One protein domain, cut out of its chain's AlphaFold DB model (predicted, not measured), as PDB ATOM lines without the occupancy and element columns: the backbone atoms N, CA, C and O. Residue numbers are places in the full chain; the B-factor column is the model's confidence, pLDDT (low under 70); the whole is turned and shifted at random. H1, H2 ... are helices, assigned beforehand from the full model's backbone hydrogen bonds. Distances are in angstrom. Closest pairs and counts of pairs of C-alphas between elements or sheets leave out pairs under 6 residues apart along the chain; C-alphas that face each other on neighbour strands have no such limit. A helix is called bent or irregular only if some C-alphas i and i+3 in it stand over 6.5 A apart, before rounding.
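What this domain is: This is residues 12 to 99 of the 242 residues of an uncharacterized protein of Candidatus Giovannonibacteria bacterium GW2011_GWA2_45_21 (UniProt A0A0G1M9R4). A long helix, H5, runs along one side of a small body in which H3 crosses it steeply, H4 packs on H3 on the side away from H5, and H1 packs on H4. The short H2 lies at the edge, just before H3. The printed part has 88 residues with five named helices, H1 to H5 in order along the chain, and no named strand; the class is all helix. It is compact, with a radius of gyration of the C-alphas of 13.0 A, and elongated, spanning 40 by 26 by 24 A.

How they stand to each other: H5, residues 78 to 99, and H3, residues 35 to 49, only just touch, with 3 pairs of C-alphas within 8 A, the closest those of Tyr 44 and Leu 92 at 7.2 A. They run the same way at a steep tilt of 52 degrees; H3 touches H5 with residues 40 to 44 alone, and H5 touches H3 with residues 88 to 92 alone. H3 touches residues 58 to 62 of H4, residues 55 to 67, closest at the C-alphas of Tyr 43 and Ile 58, 6.6 A, opposite ways at a steep tilt of 55 degrees. Residues 55 to 60 of H4 touch H1, residues 13 to 22, closest at the C-alphas of Ile 18 and Thr 56, 4.7 A, the same way at a shallow tilt of 26 degrees. Helix packing is only just mostly crossed, with one of three touching pairs at a shallow tilt. H1 and H5 are close but not clearly touching, the closest C-alphas, Gly 15 and Met 78, being 7.8 A apart. H2, residues 29 to 32, and H3 meet only through their link; H2 is apart from H4 and H5. Each O i to N i+4 pair is within hydrogen-bond range in H3, H4 and H5, and 4 of 6 in H1; H2 is too short for such a pair.

Where its parts are: H5 is 30.7 A long, from C-alpha 78 at (-24.197, -2.582, -35.569) to C-alpha 99 at (-3.105, -18.290, -51.477). H3 is 21.2 A long and H4 15.9 A. H1, 12.6 A long, begins at C-alpha 13 (-24.311, 7.595, -29.882) and is irregular, C-alphas 18 and 21 being 9.3 A apart; H2 is 5.8 A long.

The domain as a whole: The C-alphas of Lys 24 and Lys 99 are the two farthest apart, 40.5 A. The printed part has no cut and no long link. Mean pLDDT of the printed part is 80.3; residues 96 to 99 are under 70.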
ATOM      1  N   ASP A  12     -28.457   7.485 -32.269       73.44
ATOM      2  CA  ASP A  12     -27.719   6.549 -31.420       73.44
ATOM      3  C   ASP A  12     -26.243   6.993 -31.308       73.44
ATOM      4  O   ASP A  12     -25.586   7.160 -32.346       73.44
ATOM      5  N   PRO A  13     -25.699   7.178 -30.086       75.31
ATOM      6  CA  PRO A  13     -24.311   7.595 -29.882       75.31
ATOM      7  C   PRO A  13     -23.290   6.645 -30.524       75.31
ATOM      8  O   PRO A  13     -22.211   7.083 -30.930       75.31
ATOM      9  N   VAL A  14     -23.612   5.354 -30.654       75.56
ATOM     10  CA  VAL A  14     -22.720   4.369 -31.287       75.56
ATOM     11  C   VAL A  14     -22.657   4.579 -32.800       75.56
ATOM     12  O   VAL A  14     -21.573   4.531 -33.382       75.56
ATOM     13  N   GLY A  15     -23.799   4.863 -33.429       74.19
ATOM     14  CA  GLY A  15     -23.877   5.137 -34.863       74.19
ATOM     15  C   GLY A  15     -23.131   6.415 -35.246       74.19
ATOM     16  O   GLY A  15     -22.346   6.397 -36.192       74.19
ATOM     17  N   LEU A  16     -23.274   7.478 -34.448       77.06
ATOM     18  CA  LEU A  16     -22.527   8.735 -34.609       77.06
ATOM     19  C   LEU A  16     -21.008   8.532 -34.540       77.06
ATOM     20  O   LEU A  16     -20.264   9.087 -35.344       77.06
ATOM     21  N   ARG A  17     -20.519   7.704 -33.611       77.31
ATOM     22  CA  ARG A  17     -19.077   7.440 -33.487       77.31
ATOM     23  C   ARG A  17     -18.505   6.773 -34.743       77.31
ATOM     24  O   ARG A  17     -17.372   7.066 -35.128       77.31
ATOM     25  N   ILE A  18     -19.270   5.878 -35.361       75.62
ATOM     26  CA  ILE A  18     -18.796   5.005 -36.441       75.62
ATOM     27  C   ILE A  18     -18.986   5.658 -37.807       75.62
ATOM     28  O   ILE A  18     -18.035   5.751 -38.576       75.62
ATOM     29  N   PHE A  19     -20.187   6.151 -38.082       75.88
ATOM     30  CA  PHE A  19     -20.544   6.733 -39.373       75.88
ATOM     31  C   PHE A  19     -20.329   8.256 -39.415       75.88
ATOM     32  O   PHE A  19     -20.285   8.834 -40.492       75.88
ATOM     33  N   GLY A  20     -20.099   8.904 -38.266       75.44
ATOM     34  CA  GLY A  20     -19.844  10.342 -38.183       75.44
ATOM     35  C   GLY A  20     -21.120  11.181 -38.262       75.44
ATOM     36  O   GLY A  20     -22.223  10.704 -37.987       75.44
ATOM     37  N   ASP A  21     -20.959  12.443 -38.656       74.56
ATOM     38  CA  ASP A  21     -22.032  13.450 -38.664       74.56
ATOM     39  C   ASP A  21     -23.113  13.192 -39.732       74.56
ATOM     40  O   ASP A  21     -24.194  13.779 -39.696       74.56
ATOM     41  N   THR A  22     -22.853  12.280 -40.674       70.81
ATOM     42  CA  THR A  22     -23.808  11.843 -41.704       70.81
ATOM     43  C   THR A  22     -24.853  10.859 -41.162       70.81
ATOM     44  O   THR A  22     -25.879  10.614 -41.810       70.81
ATOM     45  N   PHE A  23     -24.653  10.326 -39.951       77.56
ATOM     46  CA  PHE A  23     -25.549   9.359 -39.329       77.56
ATOM     47  C   PHE A  23     -26.846   9.994 -38.815       77.56
ATOM     48  O   PHE A  23     -26.853  10.787 -37.874       77.56
ATOM     49  N   LYS A  24     -27.980   9.571 -39.382       75.94
ATOM     50  CA  LYS A  24     -29.323   9.983 -38.926       75.94
ATOM     51  C   LYS A  24     -30.072   8.857 -38.212       75.94
ATOM     52  O   LYS A  24     -30.696   9.083 -37.181       75.94
ATOM     53  N   HIS A  25     -30.034   7.654 -38.772       78.19
ATOM     54  CA  HIS A  25     -30.645   6.444 -38.223       78.19
ATOM     55  C   HIS A  25     -30.032   5.210 -38.893       78.19
ATOM     56  O   HIS A  25     -29.453   5.315 -39.975       78.19
ATOM     57  N   TYR A  26     -30.190   4.039 -38.272       83.62
ATOM     58  CA  TYR A  26     -29.868   2.775 -38.932       83.62
ATOM     59  C   TYR A  26     -30.901   2.468 -40.009       83.62
ATOM     60  O   TYR A  26     -32.106   2.484 -39.750       83.62
ATOM     61  N   MET A  27     -30.409   2.164 -41.198       84.12
ATOM     62  CA  MET A  27     -31.222   1.833 -42.358       84.12
ATOM     63  C   MET A  27     -31.714   0.382 -42.284       84.12
ATOM     64  O   MET A  27     -31.115  -0.476 -41.617       84.12
ATOM     65  N   ARG A  28     -32.806   0.079 -42.984       81.75
ATOM     66  CA  ARG A  28     -33.275  -1.306 -43.156       81.75
ATOM     67  C   ARG A  28     -32.486  -1.982 -44.267       81.75
ATOM     68  O   ARG A  28     -32.069  -1.326 -45.209       81.75
ATOM     69  N   ILE A  29     -32.361  -3.308 -44.192       80.25
ATOM     70  CA  ILE A  29     -31.592  -4.105 -45.163       80.25
ATOM     71  C   ILE A  29     -31.973  -3.744 -46.606       80.25
ATOM     72  O   ILE A  29     -31.087  -3.448 -47.395       80.25
ATOM     73  N   ALA A  30     -33.276  -3.671 -46.911       81.00
ATOM     74  CA  ALA A  30     -33.810  -3.347 -48.239       81.00
ATOM     75  C   ALA A  30     -33.291  -2.025 -48.842       81.00
ATOM     76  O   ALA A  30     -33.263  -1.886 -50.057       81.00
ATOM     77  N   GLU A  31     -32.880  -1.062 -48.015       79.50
ATOM     78  CA  GLU A  31     -32.476   0.280 -48.452       79.50
ATOM     79  C   GLU A  31     -31.017   0.332 -48.937       79.50
ATOM     80  O   GLU A  31     -30.630   1.282 -49.614       79.50
ATOM     81  N   TYR A  32     -30.203  -0.674 -48.599       80.88
ATOM     82  CA  TYR A  32     -28.779  -0.707 -48.951       80.88
ATOM     83  C   TYR A  32     -28.279  -2.076 -49.433       80.88
ATOM     84  O   TYR A  32     -27.066  -2.255 -49.533       80.88
ATOM     85  N   VAL A  33     -29.162  -3.040 -49.743       83.38
ATOM     86  CA  VAL A  33     -28.762  -4.386 -50.223       83.38
ATOM     87  C   VAL A  33     -27.759  -4.299 -51.368       83.38
ATOM     88  O   VAL A  33     -26.741  -4.987 -51.342       83.38
ATOM     89  N   ASP A  34     -28.008  -3.402 -52.318       84.94
ATOM     90  CA  ASP A  34     -27.181  -3.222 -53.515       84.94
ATOM     91  C   ASP A  34     -25.761  -2.729 -53.195       84.94
ATOM     92  O   ASP A  34     -24.835  -2.944 -53.972       84.94
ATOM     93  N   LEU A  35     -25.578  -2.072 -52.044       84.19
ATOM     94  CA  LEU A  35     -24.287  -1.550 -51.590       84.19
ATOM     95  C   LEU A  35     -23.483  -2.589 -50.800       84.19
ATOM     96  O   LEU A  35     -22.287  -2.399 -50.603       84.19
ATOM     97  N   ILE A  36     -24.104  -3.694 -50.363       84.94
ATOM     98  CA  ILE A  36     -23.431  -4.734 -49.569       84.94
ATOM     99  C   ILE A  36     -22.273  -5.387 -50.344       84.94
ATOM    100  O   ILE A  36     -21.202  -5.519 -49.749       84.94
ATOM    101  N   PRO A  37     -22.415  -5.788 -51.627       86.62
ATOM    102  CA  PRO A  37     -21.300  -6.357 -52.387       86.62
ATOM    103  C   PRO A  37     -20.136  -5.373 -52.537       86.62
ATOM    104  O   PRO A  37     -19.002  -5.723 -52.230       86.62
ATOM    105  N   ALA A  38     -20.427  -4.117 -52.896       86.00
ATOM    106  CA  ALA A  38     -19.409  -3.074 -53.026       86.00
ATOM    107  C   ALA A  38     -18.692  -2.802 -51.693       86.00
ATOM    108  O   ALA A  38     -17.471  -2.658 -51.655       86.00
ATOM    109  N   PHE A  39     -19.437  -2.785 -50.584       87.81
ATOM    110  CA  PHE A  39     -18.858  -2.634 -49.253       87.81
ATOM    111  C   PHE A  39     -17.990  -3.831 -48.858       87.81
ATOM    112  O   PHE A  39     -16.935  -3.644 -48.257       87.81
ATOM    113  N   LYS A  40     -18.400  -5.056 -49.208       87.62
ATOM    114  CA  LYS A  40     -17.618  -6.275 -48.962       87.62
ATOM    115  C   LYS A  40     -16.261  -6.209 -49.672       87.62
ATOM    116  O   LYS A  40     -15.240  -6.476 -49.042       87.62
ATOM    117  N   ASP A  41     -16.247  -5.826 -50.944       85.50
ATOM    118  CA  ASP A  41     -15.009  -5.729 -51.725       85.50
ATOM    119  C   ASP A  41     -14.085  -4.636 -51.173       85.50
ATOM    120  O   ASP A  41     -12.886  -4.862 -50.996       85.50
ATOM    121  N   PHE A  42     -14.655  -3.485 -50.806       87.25
ATOM    122  CA  PHE A  42     -13.921  -2.399 -50.157       87.25
ATOM    123  C   PHE A  42     -13.320  -2.833 -48.812       87.25
ATOM    124  O   PHE A  42     -12.152  -2.574 -48.517       87.25
ATOM    125  N   TYR A  43     -14.104  -3.555 -48.011       87.81
ATOM    126  CA  TYR A  43     -13.675  -4.110 -46.733       87.81
ATOM    127  C   TYR A  43     -12.485  -5.068 -46.900       87.81
ATOM    128  O   TYR A  43     -11.522  -4.994 -46.136       87.81
ATOM    129  N   TYR A  44     -12.508  -5.923 -47.924       87.50
ATOM    130  CA  TYR A  44     -11.396  -6.824 -48.238       87.50
ATOM    131  C   TYR A  44     -10.141  -6.091 -48.673       87.50
ATOM    132  O   TYR A  44      -9.062  -6.411 -48.182       87.50
ATOM    133  N   GLN A  45     -10.262  -5.089 -49.538       86.00
ATOM    134  CA  GLN A  45      -9.108  -4.298 -49.961       86.00
ATOM    135  C   GLN A  45      -8.453  -3.572 -48.780       86.00
ATOM    136  O   GLN A  45      -7.230  -3.616 -48.643       86.00
ATOM    137  N   ALA A  46      -9.258  -2.981 -47.892       85.25
ATOM    138  CA  ALA A  46      -8.759  -2.324 -46.688       85.25
ATOM    139  C   ALA A  46      -8.026  -3.311 -45.764       85.25
ATOM    140  O   ALA A  46      -6.895  -3.049 -45.365       85.25
ATOM    141  N   LYS A  47      -8.622  -4.480 -45.499       82.44
ATOM    142  CA  LYS A  47      -8.036  -5.509 -44.626       82.44
ATOM    143  C   LYS A  47      -6.825  -6.236 -45.211       82.44
ATOM    144  O   LYS A  47      -5.983  -6.704 -44.454       82.44
ATOM    145  N   ILE A  48      -6.722  -6.341 -46.536       81.75
ATOM    146  CA  ILE A  48      -5.517  -6.861 -47.203       81.75
ATOM    147  C   ILE A  48      -4.366  -5.857 -47.080       81.75
ATOM    148  O   ILE A  48      -3.221  -6.269 -46.914       81.75
ATOM    149  N   LYS A  49      -4.658  -4.553 -47.171       83.44
ATOM    150  CA  LYS A  49      -3.652  -3.491 -47.058       83.44
ATOM    151  C   LYS A  49      -3.154  -3.321 -45.622       83.44
ATOM    152  O   LYS A  49      -1.949  -3.209 -45.422       83.44
ATOM    153  N   ASP A  50      -4.069  -3.316 -44.655       78.94
ATOM    154  CA  ASP A  50      -3.755  -3.310 -43.228       78.94
ATOM    155  C   ASP A  50      -4.698  -4.267 -42.463       78.94
ATOM    156  O   ASP A  50      -5.894  -3.986 -42.302       78.94
ATOM    157  N   PRO A  51      -4.186  -5.404 -41.953       77.69
ATOM    158  CA  PRO A  51      -4.979  -6.359 -41.178       77.69
ATOM    159  C   PRO A  51      -5.648  -5.750 -39.935       77.69
ATOM    160  O   PRO A  51      -6.731  -6.196 -39.528       77.69
ATOM    161  N   ASN A  52      -5.059  -4.701 -39.354       78.38
ATOM    162  CA  ASN A  52      -5.523  -4.079 -38.114       78.38
ATOM    163  C   ASN A  52      -6.434  -2.862 -38.334       78.38
ATOM    164  O   ASN A  52      -6.847  -2.235 -37.359       78.38
ATOM    165  N   GLU A  53      -6.818  -2.566 -39.580       79.31
ATOM    166  CA  GLU A  53      -7.655  -1.406 -39.901       79.31
ATOM    167  C   GLU A  53      -8.983  -1.426 -39.116       79.31
ATOM    168  O   GLU A  53      -9.684  -2.452 -39.039       79.31
ATOM    169  N   ASN A  54      -9.346  -0.281 -38.534       82.25
ATOM    170  CA  ASN A  54     -10.548  -0.136 -37.722       82.25
ATOM    171  C   ASN A  54     -11.805  -0.032 -38.591       82.25
ATOM    172  O   ASN A  54     -11.845   0.670 -39.596       82.25
ATOM    173  N   LEU A  55     -12.907  -0.644 -38.141       79.69
ATOM    174  CA  LEU A  55     -14.176  -0.584 -38.880       79.69
ATOM    175  C   LEU A  55     -14.695   0.849 -39.063       79.69
ATOM    176  O   LEU A  55     -15.299   1.145 -40.086       79.69
ATOM    177  N   THR A  56     -14.480   1.721 -38.078       82.00
ATOM    178  CA  THR A  56     -14.863   3.136 -38.168       82.00
ATOM    179  C   THR A  56     -14.218   3.803 -39.377       82.00
ATOM    180  O   THR A  56     -14.901   4.502 -40.121       82.00
ATOM    181  N   ASP A  57     -12.935   3.540 -39.602       83.81
ATOM    182  CA  ASP A  57     -12.176   4.148 -40.689       83.81
ATOM    183  C   ASP A  57     -12.583   3.541 -42.036       83.81
ATOM    184  O   ASP A  57     -12.860   4.282 -42.978       83.81
ATOM    185  N   ILE A  58     -12.799   2.221 -42.097       84.50
ATOM    186  CA  ILE A  58     -13.328   1.546 -43.294       84.50
ATOM    187  C   ILE A  58     -14.712   2.092 -43.681       84.50
ATOM    188  O   ILE A  58     -14.945   2.402 -44.847       84.50
ATOM    189  N   CYS A  59     -15.633   2.243 -42.724       83.06
ATOM    190  CA  CYS A  59     -16.972   2.775 -42.990       83.06
ATOM    191  C   CYS A  59     -16.927   4.231 -43.472       83.06
ATOM    192  O   CYS A  59     -17.622   4.576 -44.425       83.06
ATOM    193  N   ARG A  60     -16.104   5.079 -42.842       83.12
ATOM    194  CA  ARG A  60     -15.953   6.489 -43.238       83.12
ATOM    195  C   ARG A  60     -15.319   6.631 -44.615       83.12
ATOM    196  O   ARG A  60     -15.760   7.468 -45.396       83.12
ATOM    197  N   ASN A  61     -14.312   5.818 -44.920       84.62
ATOM    198  CA  ASN A  61     -13.667   5.831 -46.229       84.62
ATOM    199  C   ASN A  61     -14.616   5.301 -47.307       84.62
ATOM    200  O   ASN A  61     -14.731   5.912 -48.363       84.62
ATOM    201  N   PHE A  62     -15.399   4.260 -47.009       85.50
ATOM    202  CA  PHE A  62     -16.439   3.785 -47.918       85.50
ATOM    203  C   PHE A  62     -17.524   4.837 -48.178       85.50
ATOM    204  O   PHE A  62     -17.999   4.978 -49.307       85.50
ATOM    205  N   HIS A  63     -17.914   5.605 -47.154       83.56
ATOM    206  CA  HIS A  63     -18.840   6.717 -47.353       83.56
ATOM    207  C   HIS A  63     -18.264   7.762 -48.299       83.56
ATOM    208  O   HIS A  63     -18.914   8.079 -49.289       83.56
ATOM    209  N   LYS A  64     -17.023   8.195 -48.067       82.31
ATOM    210  CA  LYS A  64     -16.348   9.195 -48.904       82.31
ATOM    211  C   LYS A  64     -16.134   8.744 -50.348       82.31
ATOM    212  O   LYS A  64     -16.304   9.539 -51.266       82.31
ATOM    213  N   GLU A  65     -15.726   7.494 -50.551       81.50
ATOM    214  CA  GLU A  65     -15.313   7.003 -51.869       81.50
ATOM    215  C   GLU A  65     -16.475   6.459 -52.705       81.50
ATOM    216  O   GLU A  65     -16.449   6.572 -53.928       81.50
ATOM    217  N   VAL A  66     -17.500   5.883 -52.068       79.94
ATOM    218  CA  VAL A  66     -18.566   5.154 -52.776       79.94
ATOM    219  C   VAL A  66     -19.948   5.749 -52.529       79.94
ATOM    220  O   VAL A  66     -20.753   5.822 -53.455       79.94
ATOM    221  N   CYS A  67     -20.261   6.186 -51.308       77.62
ATOM    222  CA  CYS A  67     -21.623   6.617 -50.975       77.62
ATOM    223  C   CYS A  67     -21.882   8.090 -51.317       77.62
ATOM    224  O   CYS A  67     -22.898   8.394 -51.948       77.62
ATOM    225  N   ASP A  68     -20.953   8.980 -50.965       79.06
ATOM    226  CA  ASP A  68     -21.051  10.424 -51.185       79.06
ATOM    227  C   ASP A  68     -21.132  10.784 -52.683       79.06
ATOM    228  O   ASP A  68     -22.021  11.558 -53.047       79.06
ATOM    229  N   PRO A  69     -20.330  10.184 -53.595       75.81
ATOM    230  CA  PRO A  69     -20.432  10.468 -55.031       75.81
ATOM    231  C   PRO A  69     -21.759  10.020 -55.656       75.81
ATOM    232  O   PRO A  69     -22.196  10.572 -56.664       75.81
ATOM    233  N   VAL A  70     -22.406   9.014 -55.062       76.00
ATOM    234  CA  VAL A  70     -23.665   8.422 -55.549       76.00
ATOM    235  C   VAL A  70     -24.879   9.015 -54.813       76.00
ATOM    236  O   VAL A  70     -26.024   8.687 -55.125       76.00
ATOM    237  N   GLY A  71     -24.656   9.901 -53.833       76.38
ATOM    238  CA  GLY A  71     -25.707  10.505 -53.010       76.38
ATOM    239  C   GLY A  71     -26.497   9.489 -52.178       76.38
ATOM    240  O   GLY A  71     -27.656   9.733 -51.836       76.38
ATOM    241  N   ARG A  72     -25.907   8.323 -51.886       80.19
ATOM    242  CA  ARG A  72     -26.529   7.261 -51.083       80.19
ATOM    243  C   ARG A  72     -25.942   7.248 -49.677       80.19
ATOM    244  O   ARG A  72     -24.869   7.776 -49.435       80.19
ATOM    245  N   LEU A  73     -26.662   6.637 -48.742       79.75
ATOM    246  CA  LEU A  73     -26.210   6.451 -47.365       79.75
ATOM    247  C   LEU A  73     -26.053   4.959 -47.084       79.75
ATOM    248  O   LEU A  73     -26.827   4.141 -47.582       79.75
ATOM    249  N   PHE A  74     -25.064   4.607 -46.266       82.94
ATOM    250  CA  PHE A  74     -24.819   3.224 -45.867       82.94
ATOM    251  C   PHE A  74     -24.703   3.135 -44.345       82.94
ATOM    252  O   PHE A  74     -23.612   3.206 -43.786       82.94
ATOM    253  N   HIS A  75     -25.842   3.008 -43.663       85.31
ATOM    254  CA  HIS A  75     -25.904   2.944 -42.196       85.31
ATOM    255  C   HIS A  75     -26.502   1.617 -41.707       85.31
ATOM    256  O   HIS A  75     -27.599   1.607 -41.140       85.31
ATOM    257  N   PRO A  76     -25.828   0.478 -41.938       84.88
ATOM    258  CA  PRO A  76     -26.287  -0.817 -41.443       84.88
ATOM    259  C   PRO A  76     -26.290  -0.861 -39.910       84.88
ATOM    260  O   PRO A  76     -25.540  -0.152 -39.236       84.88
ATOM    261  N   SER A  77     -27.128  -1.735 -39.348       83.31
ATOM    262  CA  SER A  77     -27.168  -1.948 -37.900       83.31
ATOM    263  C   SER A  77     -25.846  -2.524 -37.389       83.31
ATOM    264  O   SER A  77     -25.243  -3.405 -38.006       83.31
ATOM    265  N   MET A  78     -25.428  -2.098 -36.197       80.25
ATOM    266  CA  MET A  78     -24.197  -2.582 -35.569       80.25
ATOM    267  C   MET A  78     -24.188  -4.087 -35.295       80.25
ATOM    268  O   MET A  78     -23.130  -4.719 -35.357       80.25
ATOM    269  N   SER A  79     -25.351  -4.684 -35.028       79.56
ATOM    270  CA  SER A  79     -25.460  -6.137 -34.869       79.56
ATOM    271  C   SER A  79     -25.162  -6.871 -36.179       79.56
ATOM    272  O   SER A  79     -24.424  -7.854 -36.177       79.56
ATOM    273  N   GLN A  80     -25.660  -6.355 -37.305       81.69
ATOM    274  CA  GLN A  80     -25.419  -6.918 -38.637       81.69
ATOM    275  C   GLN A  80     -23.960  -6.744 -39.057       81.69
ATOM    276  O   GLN A  80     -23.330  -7.707 -39.486       81.69
ATOM    277  N   MET A  81     -23.388  -5.562 -38.818       82.56
ATOM    278  CA  MET A  81     -21.973  -5.284 -39.077       82.56
ATOM    279  C   MET A  81     -21.037  -6.231 -38.322       82.56
ATOM    280  O   MET A  81     -20.021  -6.659 -38.866       82.56
ATOM    281  N   ARG A  82     -21.381  -6.603 -37.083       81.81
ATOM    282  CA  ARG A  82     -20.612  -7.582 -36.301       81.81
ATOM    283  C   ARG A  82     -20.660  -8.979 -36.922       81.81
ATOM    284  O   ARG A  82     -19.634  -9.652 -36.981       81.81
ATOM    285  N   VAL A  83     -21.835  -9.404 -37.391       84.25
ATOM    286  CA  VAL A  83     -22.010 -10.700 -38.063       84.25
ATOM    287  C   VAL A  83     -21.226 -10.739 -39.373       84.25
ATOM    288  O   VAL A  83     -20.510 -11.708 -39.626       84.25
ATOM    289  N   TRP A  84     -21.314  -9.683 -40.185       85.69
ATOM    290  CA  TRP A  84     -20.566  -9.592 -41.438       85.69
ATOM    291  C   TRP A  84     -19.070  -9.593 -41.201       85.69
ATOM    292  O   TRP A  84     -18.391 -10.399 -41.818       85.69
ATOM    293  N   ARG A  85     -18.579  -8.805 -40.238       84.62
ATOM    294  CA  ARG A  85     -17.169  -8.805 -39.843       84.62
ATOM    295  C   ARG A  85     -16.673 -10.218 -39.534       84.62
ATOM    296  O   ARG A  85     -15.742 -10.681 -40.174       84.62
ATOM    297  N   LYS A  86     -17.348 -10.940 -38.630       84.25
ATOM    298  CA  LYS A  86     -16.950 -12.310 -38.257       84.25
ATOM    299  C   LYS A  86     -16.901 -13.246 -39.471       84.25
ATOM    300  O   LYS A  86     -16.001 -14.073 -39.573       84.25
ATOM    301  N   LYS A  87     -17.862 -13.119 -40.393       86.50
ATOM    302  CA  LYS A  87     -17.913 -13.923 -41.621       86.50
ATOM    303  C   LYS A  87     -16.805 -13.543 -42.608       86.50
ATOM    304  O   LYS A  87     -16.229 -14.416 -43.244       86.50
ATOM    305  N   TRP A  88     -16.542 -12.254 -42.762       88.31
ATOM    306  CA  TRP A  88     -15.619 -11.698 -43.743       88.31
ATOM    307  C   TRP A  88     -14.161 -11.836 -43.327       88.31
ATOM    308  O   TRP A  88     -13.353 -12.192 -44.175       88.31
ATOM    309  N   ASP A  89     -13.846 -11.662 -42.044       83.56
ATOM    310  CA  ASP A  89     -12.519 -11.949 -41.492       83.56
ATOM    311  C   ASP A  89     -12.178 -13.442 -41.629       83.56
ATOM    312  O   ASP A  89     -11.055 -13.794 -41.983       83.56
ATOM    313  N   LEU A  90     -13.157 -14.332 -41.422       82.56
ATOM    314  CA  LEU A  90     -12.980 -15.770 -41.646       82.56
ATOM    315  C   LEU A  90     -12.723 -16.097 -43.125       82.56
ATOM    316  O   LEU A  90     -11.830 -16.884 -43.421       82.56
ATOM    317  N   ASP A  91     -13.486 -15.491 -44.040       83.81
ATOM    318  CA  ASP A  91     -13.301 -15.647 -45.492       83.81
ATOM    319  C   ASP A  91     -11.912 -15.131 -45.921       83.81
ATOM    320  O   ASP A  91     -11.189 -15.823 -46.631       83.81
ATOM    321  N   LEU A  92     -11.463 -13.982 -45.399       81.62
ATOM    322  CA  LEU A  92     -10.113 -13.457 -45.645       81.62
ATOM    323  C   LEU A  92      -9.013 -14.383 -45.119       81.62
ATOM    324  O   LEU A  92      -8.065 -14.662 -45.850       81.62
ATOM    325  N   MET A  93      -9.140 -14.897 -43.892       78.50
ATOM    326  CA  MET A  93      -8.182 -15.860 -43.337       78.50
ATOM    327  C   MET A  93      -8.108 -17.131 -44.189       78.50
ATOM    328  O   MET A  93      -7.015 -17.623 -44.470       78.50
ATOM    329  N   GLN A  94      -9.252 -17.642 -44.654       76.81
ATOM    330  CA  GLN A  94      -9.291 -18.789 -45.563       76.81
ATOM    331  C   GLN A  94      -8.647 -18.461 -46.910       76.81
ATOM    332  O   GLN A  94      -7.863 -19.257 -47.411       76.81
ATOM    333  N   GLN A  95      -8.919 -17.289 -47.487       72.06
ATOM    334  CA  GLN A  95      -8.317 -16.866 -48.751       72.06
ATOM    335  C   GLN A  95      -6.804 -16.662 -48.644       72.06
ATOM    336  O   GLN A  95      -6.090 -17.036 -49.570       72.06
ATOM    337  N   MET A  96      -6.300 -16.113 -47.536       65.69
ATOM    338  CA  MET A  96      -4.859 -16.004 -47.285       65.69
ATOM    339  C   MET A  96      -4.225 -17.388 -47.113       65.69
ATOM    340  O   MET A  96      -3.247 -17.693 -47.785       65.69
ATOM    341  N   THR A  97      -4.851 -18.266 -46.324       60.72
ATOM    342  CA  THR A  97      -4.402 -19.660 -46.152       60.72
ATOM    343  C   THR A  97      -4.395 -20.419 -47.486       60.72
ATOM    344  O   THR A  97      -3.488 -21.196 -47.760       60.72
ATOM    345  N   ASN A  98      -5.380 -20.161 -48.352       52.91
ATOM    346  CA  ASN A  98      -5.491 -20.774 -49.674       52.91
ATOM    347  C   ASN A  98      -4.552 -20.153 -50.722       52.91
ATOM    348  O   ASN A  98      -4.278 -20.808 -51.719       52.91
ATOM    349  N   LYS A  99      -4.069 -18.915 -50.548       52.44
ATOM    350  CA  LYS A  99      -3.105 -18.290 -51.477       52.44
ATOM    351  C   LYS A  99      -1.694 -18.858 -51.318       52.44
ATOM    352  O   LYS A  99      -0.998 -18.984 -52.319       52.44
TER     353      LYS A  99